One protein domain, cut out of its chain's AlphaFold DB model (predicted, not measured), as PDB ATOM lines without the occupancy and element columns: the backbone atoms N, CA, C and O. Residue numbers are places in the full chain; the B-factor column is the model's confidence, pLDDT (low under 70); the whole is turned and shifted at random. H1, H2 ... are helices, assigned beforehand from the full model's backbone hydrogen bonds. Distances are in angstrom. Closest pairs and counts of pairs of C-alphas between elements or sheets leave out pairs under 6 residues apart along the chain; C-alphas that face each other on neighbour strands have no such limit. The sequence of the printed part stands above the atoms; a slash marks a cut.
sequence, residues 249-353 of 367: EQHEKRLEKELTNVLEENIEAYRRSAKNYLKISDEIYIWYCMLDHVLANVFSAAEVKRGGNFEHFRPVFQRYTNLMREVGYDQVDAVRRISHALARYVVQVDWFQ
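Overview. This is residues 249 to 353 of the 367 residues of an uncharacterized protein of Culex quinquefasciatus (UniProt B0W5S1). Four helices run lengthwise: H1, H4 and H5 side by side as a loosely packed bundle, and H2 packed on H5. Short H3 lies across one end, between H2 and H4. The 105 printed residues hold five named helices, H1 to H5 in chain order, and no named strand: all helix, compact, radius of gyration of the C-alphas 14.5 A, spans 41 by 29 by 16 A.

Arrangement. Start at H1, residues 249 to 272; it touches H5, residues 329 to 353, opposite ways at a shallow tilt of 7 degrees, closest at C-alphas 266 and 334, 6.0 A. H2, residues 282 to 298, touches H5 the same way, closest at C-alphas 291 and 343, 5.9 A. H4, residues 310 to 326, is close to H5 but not clearly touching: C-alphas 324 and 335 are closest, 7.5 A. O i to N i+4 pairs are within hydrogen-bond range in 10 of 13 in H4, 19 of 21 in H5.

Along the chain. Find C-alpha 249 at (167.246, 133.147, 105.491); H1 runs 34.7 A. H3, residues 301 to 306, runs 8.8 A; H5 runs 36.6 A to C-alpha 353 at (155.973, 134.495, 103.546).

Size, cuts and confidence. The printed part has no cut and no long link. Confidence is low for instance at residues 269 to 283.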
ATOM      1  N   GLU A 249     166.258 132.072 105.578       71.56
ATOM      2  CA  GLU A 249     167.246 133.147 105.491       71.56
ATOM      3  C   GLU A 249     168.303 132.877 104.408       71.56
ATOM      4  O   GLU A 249     168.725 133.791 103.700       71.56
ATOM      5  N   GLN A 250     168.728 131.619 104.248       73.12
ATOM      6  CA  GLN A 250     169.673 131.230 103.199       73.12
ATOM      7  C   GLN A 250     169.041 131.328 101.808       73.12
ATOM      8  O   GLN A 250     169.684 131.817 100.877       73.12
ATOM      9  N   HIS A 251     167.782 130.907 101.678       71.62
ATOM     10  CA  HIS A 251     167.034 130.972 100.430       71.62
ATOM     11  C   HIS A 251     166.841 132.420  99.970       71.62
ATOM     12  O   HIS A 251     167.116 132.753  98.818       71.62
ATOM     13  N   GLU A 252     166.431 133.298 100.885       70.25
ATOM     14  CA  GLU A 252     166.218 134.719 100.618       70.25
ATOM     15  C   GLU A 252     167.523 135.424 100.231       70.25
ATOM     16  O   GLU A 252     167.594 136.037  99.163       70.25
ATOM     17  N   LYS A 253     168.589 135.247 101.027       77.50
ATOM     18  CA  LYS A 253     169.927 135.794 100.731       77.50
ATOM     19  C   LYS A 253     170.442 135.346  99.369       77.50
ATOM     20  O   LYS A 253     171.111 136.107  98.669       77.50
ATOM     21  N   ARG A 254     170.146 134.107  98.975       81.12
ATOM     22  CA  ARG A 254     170.514 133.604  97.655       81.12
ATOM     23  C   ARG A 254     169.730 134.285  96.545       81.12
ATOM     24  O   ARG A 254     170.356 134.725  95.586       81.12
ATOM     25  N   LEU A 255     168.404 134.358  96.650       73.75
ATOM     26  CA  LEU A 255     167.579 135.018  95.635       73.75
ATOM     27  C   LEU A 255     167.984 136.490  95.472       73.75
ATOM     28  O   LEU A 255     168.066 136.986  94.350       73.75
ATOM     29  N   GLU A 256     168.309 137.167  96.574       75.88
ATOM     30  CA  GLU A 256     168.840 138.532  96.558       75.88
ATOM     31  C   GLU A 256     170.195 138.611  95.833       75.88
ATOM     32  O   GLU A 256     170.411 139.508  95.012       75.88
ATOM     33  N   LYS A 257     171.098 137.653  96.076       81.44
ATOM     34  CA  LYS A 257     172.388 137.560  95.378       81.44
ATOM     35  C   LYS A 257     172.220 137.271  93.884       81.44
ATOM     36  O   LYS A 257     172.870 137.925  93.077       81.44
ATOM     37  N   GLU A 258     171.354 136.333  93.503       74.50
ATOM     38  CA  GLU A 258     171.047 136.021  92.098       74.50
ATOM     39  C   GLU A 258     170.489 137.256  91.377       74.50
ATOM     40  O   GLU A 258     170.961 137.608  90.295       74.50
ATOM     41  N   LEU A 259     169.546 137.967  92.004       74.38
ATOM     42  CA  LEU A 259     169.017 139.220  91.476       74.38
ATOM     43  C   LEU A 259     170.113 140.285  91.344       74.38
ATOM     44  O   LEU A 259     170.175 140.969  90.325       74.38
ATOM     45  N   THR A 260     170.987 140.411  92.343       77.75
ATOM     46  CA  THR A 260     172.109 141.360  92.325       77.75
ATOM     47  C   THR A 260     173.086 141.047  91.194       77.75
ATOM     48  O   THR A 260     173.419 141.951  90.436       77.75
ATOM     49  N   ASN A 261     173.461 139.782  91.000       75.69
ATOM     50  CA  ASN A 261     174.332 139.362  89.901       75.69
ATOM     51  C   ASN A 261     173.711 139.693  88.536       75.69
ATOM     52  O   ASN A 261     174.373 140.269  87.681       75.69
ATOM     53  N   VAL A 262     172.419 139.393  88.343       71.88
ATOM     54  CA  VAL A 262     171.708 139.739  87.102       71.88
ATOM     55  C   VAL A 262     171.689 141.254  86.895       71.88
ATOM     56  O   VAL A 262     171.896 141.718  85.774       71.88
ATOM     57  N   LEU A 263     171.455 142.041  87.948       69.69
ATOM     58  CA  LEU A 263     171.512 143.501  87.865       69.69
ATOM     59  C   LEU A 263     172.913 143.977  87.461       69.69
ATOM     60  O   LEU A 263     173.025 144.767  86.528       69.69
ATOM     61  N   GLU A 264     173.967 143.485  88.108       77.31
ATOM     62  CA  GLU A 264     175.355 143.875  87.842       77.31
ATOM     63  C   GLU A 264     175.814 143.490  86.432       77.31
ATOM     64  O   GLU A 264     176.351 144.337  85.721       77.31
ATOM     65  N   GLU A 265     175.538 142.263  85.981       72.38
ATOM     66  CA  GLU A 265     175.861 141.804  84.623       72.38
ATOM     67  C   GLU A 265     175.211 142.687  83.552       72.38
ATOM     68  O   GLU A 265     175.846 143.048  82.558       72.38
ATOM     69  N   ASN A 266     173.948 143.074  83.759       64.88
ATOM     70  CA  ASN A 266     173.226 143.925  82.816       64.88
ATOM     71  C   ASN A 266     173.636 145.404  82.922       64.88
ATOM     72  O   ASN A 266     173.678 146.075  81.895       64.88
ATOM     73  N   ILE A 267     173.984 145.909  84.112       67.00
ATOM     74  CA  ILE A 267     174.555 147.258  84.300       67.00
ATOM     75  C   ILE A 267     175.931 147.363  83.631       67.00
ATOM     76  O   ILE A 267     176.285 148.384  83.041       67.00
ATOM     77  N   GLU A 268     176.732 146.310  83.704       70.12
ATOM     78  CA  GLU A 268     178.050 146.300  83.089       70.12
ATOM     79  C   GLU A 268     177.949 146.156  81.561       70.12
ATOM     80  O   GLU A 268     178.666 146.837  80.826       70.12
ATOM     81  N   ALA A 269     176.997 145.359  81.060       63.09
ATOM     82  CA  ALA A 269     176.632 145.360  79.641       63.09
ATOM     83  C   ALA A 269     176.118 146.740  79.182       63.09
ATOM     84  O   ALA A 269     176.497 147.207  78.110       63.09
ATOM     85  N   TYR A 270     175.335 147.417  80.030       60.75
ATOM     86  CA  TYR A 270     174.844 148.782  79.836       60.75
ATOM     87  C   TYR A 270     175.985 149.789  79.663       60.75
ATOM     88  O   TYR A 270     175.970 150.583  78.727       60.75
ATOM     89  N   ARG A 271     177.013 149.743  80.520       65.94
ATOM     90  CA  ARG A 271     178.148 150.684  80.452       65.94
ATOM     91  C   ARG A 271     178.960 150.560  79.166       65.94
ATOM     92  O   ARG A 271     179.639 151.511  78.784       65.94
ATOM     93  N   ARG A 272     178.914 149.399  78.513       68.94
ATOM     94  CA  ARG A 272     179.673 149.111  77.289       68.94
ATOM     95  C   ARG A 272     178.952 149.544  76.013       68.94
ATOM     96  O   ARG A 272     179.610 149.635  74.980       68.94
ATOM     97  N   SER A 273     177.644 149.805  76.053       56.84
ATOM     98  CA  SER A 273     176.869 150.175  74.867       56.84
ATOM     99  C   SER A 273     176.719 151.704  74.755       56.84
ATOM    100  O   SER A 273     176.415 152.406  75.720       56.84
ATOM    101  N   ALA A 274     177.063 152.266  73.592       49.41
ATOM    102  CA  ALA A 274     177.165 153.712  73.405       49.41
ATOM    103  C   ALA A 274     175.784 154.393  73.354       49.41
ATOM    104  O   ALA A 274     174.876 153.955  72.651       49.41
ATOM    105  N   LYS A 275     175.665 155.517  74.072       50.47
ATOM    106  CA  LYS A 275     174.449 156.326  74.242       50.47
ATOM    107  C   LYS A 275     173.852 156.782  72.905       50.47
ATOM    108  O   LYS A 275     174.333 157.746  72.318       50.47
ATOM    109  N   ASN A 276     172.737 156.179  72.500       49.62
ATOM    110  CA  ASN A 276     171.816 156.761  71.525       49.62
ATOM    111  C   ASN A 276     170.471 157.042  72.199       49.62
ATOM    112  O   ASN A 276     169.698 156.139  72.517       49.62
ATOM    113  N   TYR A 277     170.203 158.327  72.419       52.69
ATOM    114  CA  TYR A 277     168.918 158.819  72.892       52.69
ATOM    115  C   TYR A 277     168.051 159.142  71.681       52.69
ATOM    116  O   TYR A 277     168.347 160.108  70.986       52.69
ATOM    117  N   LEU A 278     166.998 158.351  71.438       42.59
ATOM    118  CA  LEU A 278     165.659 158.809  71.029       42.59
ATOM    119  C   LEU A 278     164.715 157.620  70.742       42.59
ATOM    120  O   LEU A 278     165.091 156.650  70.097       42.59
ATOM    121  N   LYS A 279     163.461 157.782  71.196       52.28
ATOM    122  CA  LYS A 279     162.268 156.916  71.050       52.28
ATOM    123  C   LYS A 279     162.305 155.554  71.752       52.28
ATOM    124  O   LYS A 279     162.202 154.492  71.152       52.28
ATOM    125  N   ILE A 280     162.302 155.643  73.074       58.47
ATOM    126  CA  ILE A 280     161.839 154.607  73.993       58.47
ATOM    127  C   ILE A 280     160.410 154.992  74.391       58.47
ATOM    128  O   ILE A 280     160.214 156.087  74.912       58.47
ATOM    129  N   SER A 281     159.411 154.150  74.139       60.34
ATOM    130  CA  SER A 281     158.049 154.427  74.623       60.34
ATOM    131  C   SER A 281     157.298 153.149  74.966       60.34
ATOM    132  O   SER A 281     156.898 152.985  76.110       60.34
ATOM    133  N   ASP A 282     157.179 152.196  74.041       63.75
ATOM    134  CA  ASP A 282     156.113 151.198  74.202       63.75
ATOM    135  C   ASP A 282     156.580 149.913  74.896       63.75
ATOM    136  O   ASP A 282     155.894 149.412  75.783       63.75
ATOM    137  N   GLU A 283     157.774 149.396  74.587       66.81
ATOM    138  CA  GLU A 283     158.226 148.120  75.165       66.81
ATOM    139  C   GLU A 283     158.662 148.243  76.631       66.81
ATOM    140  O   GLU A 283     158.269 147.428  77.463       66.81
ATOM    141  N   ILE A 284     159.389 149.305  76.997       70.81
ATOM    142  CA  ILE A 284     159.711 149.573  78.410       70.81
ATOM    143  C   ILE A 284     158.425 149.809  79.213       70.81
ATOM    144  O   ILE A 284     158.299 149.317  80.335       70.81
ATOM    145  N   TYR A 285     157.440 150.499  78.629       69.81
ATOM    146  CA  TYR A 285     156.140 150.696  79.263       69.81
ATOM    147  C   TYR A 285     155.387 149.374  79.468       69.81
ATOM    148  O   TYR A 285     154.825 149.173  80.541       69.81
ATOM    149  N   ILE A 286     155.446 148.432  78.517       74.50
ATOM    150  CA  ILE A 286     154.886 147.079  78.690       74.50
ATOM    151  C   ILE A 286     155.508 146.381  79.904       74.50
ATOM    152  O   ILE A 286     154.773 145.835  80.726       74.50
ATOM    153  N   TRP A 287     156.832 146.430  80.068       78.69
ATOM    154  CA  TRP A 287     157.499 145.801  81.215       78.69
ATOM    155  C   TRP A 287     157.159 146.481  82.544       78.69
ATOM    156  O   TRP A 287     156.973 145.792  83.549       78.69
ATOM    157  N   TYR A 288     156.985 147.805  82.549       76.19
ATOM    158  CA  TYR A 288     156.436 148.522  83.699       76.19
ATOM    159  C   TYR A 288     155.008 148.089  84.027       76.19
ATOM    160  O   TYR A 288     154.730 147.789  85.184       76.19
ATOM    161  N   CYS A 289     154.120 148.010  83.034       75.00
ATOM    162  CA  CYS A 289     152.743 147.556  83.228       75.00
ATOM    163  C   CYS A 289     152.678 146.103  83.704       75.00
ATOM    164  O   CYS A 289     151.858 145.774  84.555       75.00
ATOM    165  N   MET A 290     153.547 145.233  83.188       77.94
ATOM    166  CA  MET A 290     153.651 143.854  83.657       77.94
ATOM    167  C   MET A 290     154.096 143.793  85.113       77.94
ATOM    168  O   MET A 290     153.498 143.056  85.894       77.94
ATOM    169  N   LEU A 291     155.123 144.562  85.485       81.44
ATOM    170  CA  LEU A 291     155.582 144.616  86.865       81.44
ATOM    171  C   LEU A 291     154.481 145.169  87.776       81.44
ATOM    172  O   LEU A 291     154.172 144.537  88.777       81.44
ATOM    173  N   ASP A 292     153.828 146.270  87.399       79.81
ATOM    174  CA  ASP A 292     152.698 146.852  88.139       79.81
ATOM    175  C   ASP A 292     151.558 145.840  88.329       79.81
ATOM    176  O   ASP A 292     151.059 145.654  89.438       79.81
ATOM    177  N   HIS A 293     151.218 145.087  87.278       77.50
ATOM    178  CA  HIS A 293     150.221 144.025  87.360       77.50
ATOM    179  C   HIS A 293     150.647 142.899  88.314       77.50
ATOM    180  O   HIS A 293     149.823 142.398  89.077       77.50
ATOM    181  N   VAL A 294     151.925 142.506  88.321       81.25
ATOM    182  CA  VAL A 294     152.449 141.537  89.295       81.25
ATOM    183  C   VAL A 294     152.325 142.089  90.714       81.25
ATOM    184  O   VAL A 294     151.794 141.399  91.580       81.25
ATOM    185  N   LEU A 295     152.720 143.341  90.954       80.81
ATOM    186  CA  LEU A 295     152.612 143.970  92.274       80.81
ATOM    187  C   LEU A 295     151.165 144.052  92.760       80.81
ATOM    188  O   LEU A 295     150.904 143.742  93.919       80.81
ATOM    189  N   ALA A 296     150.226 144.406  91.882       79.69
ATOM    190  CA  ALA A 296     148.805 144.494  92.210       79.69
ATOM    191  C   ALA A 296     148.168 143.132  92.540       79.69
ATOM    192  O   ALA A 296     147.207 143.077  93.305       79.69
ATOM    193  N   ASN A 297     148.686 142.039  91.969       79.94
ATOM    194  CA  ASN A 297     148.208 140.682  92.254       79.94
ATOM    195  C   ASN A 297     148.898 140.049  93.472       79.94
ATOM    196  O   ASN A 297     148.304 139.208  94.142       79.94
ATOM    197  N   VAL A 298     150.146 140.431  93.753       80.38
ATOM    198  CA  VAL A 298     150.918 139.910  94.889       80.38
ATOM    199  C   VAL A 298     150.553 140.640  96.181       80.38
ATOM    200  O   VAL A 298     150.316 140.005  97.209       80.38
ATOM    201  N   PHE A 299     150.448 141.968  96.140       80.62
ATOM    202  CA  PHE A 299     150.142 142.787  97.308       80.62
ATOM    203  C   PHE A 299     148.697 143.271  97.275       80.62
ATOM    204  O   PHE A 299     148.251 143.906  96.322       80.62
ATOM    205  N   SER A 300     147.965 143.056  98.366       77.88
ATOM    206  CA  SER A 300     146.658 143.682  98.529       77.88
ATOM    207  C   SER A 300     146.806 145.200  98.679       77.88
ATOM    208  O   SER A 300     147.754 145.711  99.284       77.88
ATOM    209  N   ALA A 301     145.808 145.956  98.216       71.12
ATOM    210  CA  ALA A 301     145.796 147.415  98.353       71.12
ATOM    211  C   ALA A 301     145.942 147.891  99.818       71.12
ATOM    212  O   ALA A 301     146.410 149.002 100.076       71.12
ATOM    213  N   ALA A 302     145.550 147.057 100.787       68.12
ATOM    214  CA  ALA A 302     145.675 147.338 102.212       68.12
ATOM    215  C   ALA A 302     147.092 147.084 102.767       68.12
ATOM    216  O   ALA A 302     147.473 147.743 103.734       68.12
ATOM    217  N   GLU A 303     147.858 146.159 102.180       70.12
ATOM    218  CA  GLU A 303     149.272 145.912 102.513       70.12
ATOM    219  C   GLU A 303     150.166 147.024 101.958       70.12
ATOM    220  O   GLU A 303     151.046 147.515 102.667       70.12
ATOM    221  N   VAL A 304     149.879 147.488 100.737       64.81
ATOM    222  CA  VAL A 304     150.602 148.605 100.104       64.81
ATOM    223  C   VAL A 304     150.405 149.905 100.890       64.81
ATOM    224  O   VAL A 304     151.368 150.608 101.177       64.81
ATOM    225  N   LYS A 305     149.169 150.217 101.313       68.69
ATOM    226  CA  LYS A 305     148.867 151.446 102.080       68.69
ATOM    227  C   LYS A 305     149.466 151.473 103.484       68.69
ATOM    228  O   LYS A 305     149.694 152.555 104.015       68.69
ATOM    229  N   ARG A 306     149.670 150.307 104.101       71.56
ATOM    230  CA  ARG A 306     150.183 150.193 105.474       71.56
ATOM    231  C   ARG A 306     151.701 150.025 105.548       71.56
ATOM    232  O   ARG A 306     152.219 149.960 106.654       71.56
ATOM    233  N   GLY A 307     152.395 149.961 104.408       60.16
ATOM    234  CA  GLY A 307     153.833 149.684 104.383       60.16
ATOM    235  C   GLY A 307     154.160 148.311 104.977       60.16
ATOM    236  O   GLY A 307     155.086 148.196 105.766       60.16
ATOM    237  N   GLY A 308     153.353 147.286 104.669       68.88
ATOM    238  CA  GLY A 308     153.565 145.916 105.155       68.88
ATOM    239  C   GLY A 308     154.764 145.235 104.480       68.88
ATOM    240  O   GLY A 308     155.833 145.824 104.339       68.88
ATOM    241  N   ASN A 309     154.575 144.012 103.970       68.19
ATOM    242  CA  ASN A 309     155.616 143.270 103.236       68.19
ATOM    243  C   ASN A 309     156.235 144.057 102.066       68.19
ATOM    244  O   ASN A 309     157.344 143.752 101.646       68.19
ATOM    245  N   PHE A 310     155.568 145.102 101.567       72.44
ATOM    246  CA  PHE A 310     156.095 145.984 100.528       72.44
ATOM    247  C   PHE A 310     157.383 146.729 100.936       72.44
ATOM    248  O   PHE A 310     158.247 146.956 100.089       72.44
ATOM    249  N   GLU A 311     157.552 147.081 102.218       77.88
ATOM    250  CA  GLU A 311     158.753 147.789 102.699       77.88
ATOM    251  C   GLU A 311     160.024 146.962 102.524       77.88
ATOM    252  O   GLU A 311     161.080 147.512 102.210       77.88
ATOM    253  N   HIS A 312     159.905 145.641 102.649       78.44
ATOM    254  CA  HIS A 312     161.004 144.707 102.440       78.44
ATOM    255  C   HIS A 312     161.581 144.808 101.017       78.44
ATOM    256  O   HIS A 312     162.792 144.765 100.823       78.44
ATOM    257  N   PHE A 313     160.727 145.052 100.019       82.19
ATOM    258  CA  PHE A 313     161.135 145.172  98.618       82.19
ATOM    259  C   PHE A 313     161.572 146.589  98.218       82.19
ATOM    260  O   PHE A 313     162.097 146.788  97.117       82.19
ATOM    261  N   ARG A 314     161.370 147.597  99.081       83.69
ATOM    262  CA  ARG A 314     161.654 149.009  98.770       83.69
ATOM    263  C   ARG A 314     163.086 149.235  98.253       83.69
ATOM    264  O   ARG A 314     163.208 149.928  97.240       83.69
ATOM    265  N   PRO A 315     164.157 148.678  98.858       84.44
ATOM    266  CA  PRO A 315     165.519 148.900  98.370       84.44
ATOM    267  C   PRO A 315     165.724 148.384  96.941       84.44
ATOM    268  O   PRO A 315     166.342 149.055  96.112       84.44
ATOM    269  N   VAL A 316     165.148 147.222  96.625       81.62
ATOM    270  CA  VAL A 316     165.233 146.603  95.298       81.62
ATOM    271  C   VAL A 316     164.467 147.432  94.264       81.62
ATOM    272  O   VAL A 316     165.008 147.733  93.198       81.62
ATOM    273  N   PHE A 317     163.254 147.892  94.585       84.62
ATOM    274  CA  PHE A 317     162.492 148.769  93.689       84.62
ATOM    275  C   PHE A 317     163.167 150.121  93.461       84.62
ATOM    276  O   PHE A 317     163.107 150.650  92.350       84.62
ATOM    277  N   GLN A 318     163.829 150.683  94.475       85.06
ATOM    278  CA  GLN A 318     164.602 151.917  94.319       85.06
ATOM    279  C   GLN A 318     165.768 151.721  93.346       85.06
ATOM    280  O   GLN A 318     165.928 152.527  92.429       85.06
ATOM    281  N   ARG A 319     166.531 150.627  93.481       82.06
ATOM    282  CA  ARG A 319     167.612 150.283  92.539       82.06
ATOM    283  C   ARG A 319     167.087 150.082  91.121       82.06
ATOM    284  O   ARG A 319     167.626 150.672  90.191       82.06
ATOM    285  N   TYR A 320     165.999 149.328  90.966       83.81
ATOM    286  CA  TYR A 320     165.336 149.126  89.677       83.81
ATOM    287  C   TYR A 320     164.883 150.451  89.052       83.81
ATOM    288  O   TYR A 320     165.148 150.715  87.885       83.81
ATOM    289  N   THR A 321     164.243 151.323  89.833       82.25
ATOM    290  CA  THR A 321     163.758 152.622  89.347       82.25
ATOM    291  C   THR A 321     164.909 153.523  88.913       82.25
ATOM    292  O   THR A 321     164.800 154.185  87.885       82.25
ATOM    293  N   ASN A 322     166.005 153.547  89.673       80.56
ATOM    294  CA  ASN A 322     167.199 154.306  89.307       80.56
ATOM    295  C   ASN A 322     167.804 153.774  88.007       80.56
ATOM    296  O   ASN A 322     168.051 154.562  87.102       80.56
ATOM    297  N   LEU A 323     167.932 152.451  87.875       78.75
ATOM    298  CA  LEU A 323     168.415 151.821  86.651       78.75
ATOM    299  C   LEU A 323     167.554 152.206  85.444       78.75
ATOM    300  O   LEU A 323     168.076 152.656  84.432       78.75
ATOM    301  N   MET A 324     166.230 152.101  85.561       77.25
ATOM    302  CA  MET A 324     165.314 152.396  84.455       77.25
ATOM    303  C   MET A 324     165.334 153.859  84.000       77.25
ATOM    304  O   MET A 324     164.987 154.138  82.856       77.25
ATOM    305  N   ARG A 325     165.755 154.799  84.857       78.88
ATOM    306  CA  ARG A 325     165.962 156.204  84.457       78.88
ATOM    307  C   ARG A 325     167.179 156.387  83.553       78.88
ATOM    308  O   ARG A 325     167.259 157.393  82.854       78.88
ATOM    309  N   GLU A 326     168.115 155.448  83.593       78.81
ATOM    310  CA  GLU A 326     169.386 155.521  82.876       78.81
ATOM    311  C   GLU A 326     169.377 154.723  81.563       78.81
ATOM    312  O   GLU A 326     170.250 154.948  80.724       78.81
ATOM    313  N   VAL A 327     168.391 153.836  81.365       70.75
ATOM    314  CA  VAL A 327     168.288 152.904  80.226       70.75
ATOM    315  C   VAL A 327     168.125 153.611  78.867       70.75
ATOM    316  O   VAL A 327     167.262 154.471  78.688       70.75
ATOM    317  N   GLY A 328     168.922 153.169  77.888       67.81
ATOM    318  CA  GLY A 328     168.862 153.500  76.459       67.81
ATOM    319  C   GLY A 328     168.105 152.470  75.594       67.81
ATOM    320  O   GLY A 328     167.598 151.459  76.076       67.81
ATOM    321  N   TYR A 329     167.989 152.736  74.288       69.31
ATOM    322  CA  TYR A 329     167.150 151.954  73.356       69.31
ATOM    323  C   TYR A 329     167.660 150.532  73.097       69.31
ATOM    324  O   TYR A 329     166.896 149.574  73.037       69.31
ATOM    325  N   ASP A 330     168.967 150.374  72.960       65.81
ATOM    326  CA  ASP A 330     169.643 149.107  72.689       65.81
ATOM    327  C   ASP A 330     169.609 148.131  73.881       65.81
ATOM    328  O   ASP A 330     170.156 147.031  73.817       65.81
ATOM    329  N   GLN A 331     168.930 148.514  74.965       69.50
ATOM    330  CA  GLN A 331     168.949 147.839  76.259       69.50
ATOM    331  C   GLN A 331     167.566 147.337  76.694       69.50
ATOM    332  O   GLN A 331     167.396 146.864  77.819       69.50
ATOM    333  N   VAL A 332     166.576 147.377  75.799       72.88
ATOM    334  CA  VAL A 332     165.221 146.854  76.051       72.88
ATOM    335  C   VAL A 332     165.248 145.384  76.492       72.88
ATOM    336  O   VAL A 332     164.487 144.970  77.366       72.88
ATOM    337  N   ASP A 333     166.191 144.602  75.971       70.12
ATOM    338  CA  ASP A 333     166.359 143.198  76.341       70.12
ATOM    339  C   ASP A 333     166.883 143.011  77.778       70.12
ATOM    340  O   ASP A 333     166.494 142.063  78.465       70.12
ATOM    341  N   ALA A 334     167.727 143.932  78.252       72.69
ATOM    342  CA  ALA A 334     168.187 143.972  79.637       72.69
ATOM    343  C   ALA A 334     167.044 144.385  80.571       72.69
ATOM    344  O   ALA A 334     166.811 143.721  81.580       72.69
ATOM    345  N   VAL A 335     166.264 145.404  80.187       78.38
ATOM    346  CA  VAL A 335     165.045 145.804  80.908       78.38
ATOM    347  C   VAL A 335     164.115 144.624  81.082       78.38
ATOM    348  O   VAL A 335     163.778 144.280  82.209       78.38
ATOM    349  N   ARG A 336     163.787 143.937  79.987       79.31
ATOM    350  CA  ARG A 336     162.944 142.745  80.002       79.31
ATOM    351  C   ARG A 336     163.417 141.710  81.020       79.31
ATOM    352  O   ARG A 336     162.622 141.222  81.823       79.31
ATOM    353  N   ARG A 337     164.707 141.362  80.990       72.94
ATOM    354  CA  ARG A 337     165.281 140.352  81.892       72.94
ATOM    355  C   ARG A 337     165.196 140.786  83.347       72.94
ATOM    356  O   ARG A 337     164.798 139.985  84.188       72.94
ATOM    357  N   ILE A 338     165.520 142.043  83.628       78.25
ATOM    358  CA  ILE A 338     165.518 142.588  84.984       78.25
ATOM    359  C   ILE A 338     164.091 142.704  85.519       78.25
ATOM    360  O   ILE A 338     163.826 142.258  86.632       78.25
ATOM    361  N   SER A 339     163.155 143.245  84.736       82.62
ATOM    362  CA  SER A 339     161.741 143.342  85.115       82.62
ATOM    363  C   SER A 339     161.145 141.963  85.385       82.62
ATOM    364  O   SER A 339     160.437 141.783  86.374       82.62
ATOM    365  N   HIS A 340     161.468 140.967  84.553       79.56
ATOM    366  CA  HIS A 340     161.022 139.590  84.750       79.56
ATOM    367  C   HIS A 340     161.643 138.944  85.999       79.56
ATOM    368  O   HIS A 340     160.931 138.313  86.781       79.56
ATOM    369  N   ALA A 341     162.950 139.120  86.221       75.12
ATOM    370  CA  ALA A 341     163.633 138.619  87.415       75.12
ATOM    371  C   ALA A 341     163.062 139.248  88.695       75.12
ATOM    372  O   ALA A 341     162.779 138.537  89.657       75.12
ATOM    373  N   LEU A 342     162.813 140.560  88.676       84.94
ATOM    374  CA  LEU A 342     162.202 141.291  89.782       84.94
ATOM    375  C   LEU A 342     160.772 140.819  90.061       84.94
ATOM    376  O   LEU A 342     160.430 140.550  91.209       84.94
ATOM    377  N   ALA A 343     159.947 140.667  89.023       82.69
ATOM    378  CA  ALA A 343     158.594 140.136  89.161       82.69
ATOM    379  C   ALA A 343     158.599 138.733  89.787       82.69
ATOM    380  O   ALA A 343     157.848 138.465  90.725       82.69
ATOM    381  N   ARG A 344     159.483 137.846  89.310       79.44
ATOM    382  CA  ARG A 344     159.643 136.495  89.857       79.44
ATOM    383  C   ARG A 344     160.081 136.527  91.322       79.44
ATOM    384  O   ARG A 344     159.476 135.826  92.126       79.44
ATOM    385  N   TYR A 345     161.074 137.349  91.664       80.50
ATOM    386  CA  TYR A 345     161.543 137.525  93.041       80.50
ATOM    387  C   TYR A 345     160.398 137.932  93.975       80.50
ATOM    388  O   TYR A 345     160.163 137.277  94.989       80.50
ATOM    389  N   VAL A 346     159.621 138.946  93.589       85.25
ATOM    390  CA  VAL A 346     158.482 139.442  94.377       85.25
ATOM    391  C   VAL A 346     157.434 138.353  94.612       85.25
ATOM    392  O   VAL A 346     157.016 138.139  95.749       85.25
ATOM    393  N   VAL A 347     157.038 137.631  93.558       81.31
ATOM    394  CA  VAL A 347     156.054 136.539  93.662       81.31
ATOM    395  C   VAL A 347     156.566 135.420  94.570       81.31
ATOM    396  O   VAL A 347     155.813 134.905  95.396       81.31
ATOM    397  N   GLN A 348     157.833 135.027  94.421       74.94
ATOM    398  CA  GLN A 348     158.414 133.920  95.179       74.94
ATOM    399  C   GLN A 348     158.528 134.248  96.670       74.94
ATOM    400  O   GLN A 348     158.125 133.423  97.493       74.94
ATOM    401  N   VAL A 349     159.008 135.446  97.015       77.56
ATOM    402  CA  VAL A 349     159.166 135.877  98.412       77.56
ATOM    403  C   VAL A 349     157.808 136.064  99.093       77.56
ATOM    404  O   VAL A 349     157.605 135.537 100.187       77.56
ATOM    405  N   ASP A 350     156.841 136.733  98.454       79.56
ATOM    406  CA  ASP A 350     155.508 136.927  99.050       79.56
ATOM    407  C   ASP A 350     154.763 135.601  99.252       79.56
ATOM    408  O   ASP A 350     154.220 135.341 100.331       79.56
ATOM    409  N   TRP A 351     154.785 134.720  98.244       78.88
ATOM    410  CA  TRP A 351     154.170 133.400  98.359       78.88
ATOM    411  C   TRP A 351     154.762 132.619  99.534       78.88
ATOM    412  O   TRP A 351     154.011 132.012 100.307       78.88
ATOM    413  N   PHE A 352     156.090 132.658  99.684       66.19
ATOM    414  CA  PHE A 352     156.802 131.972 100.755       66.19
ATOM    415  C   PHE A 352     156.401 132.522 102.130       66.19
ATOM    416  O   PHE A 352     155.988 131.751 103.000       66.19
ATOM    417  N   GLN A 353     156.397 133.847 102.302       72.25
ATOM    418  CA  GLN A 353     155.973 134.495 103.546       72.25
ATOM    419  C   GLN A 353     154.522 134.142 103.917       72.25
ATOM    420  O   GLN A 353     154.241 133.794 105.062       72.25
TER     421      GLN A 353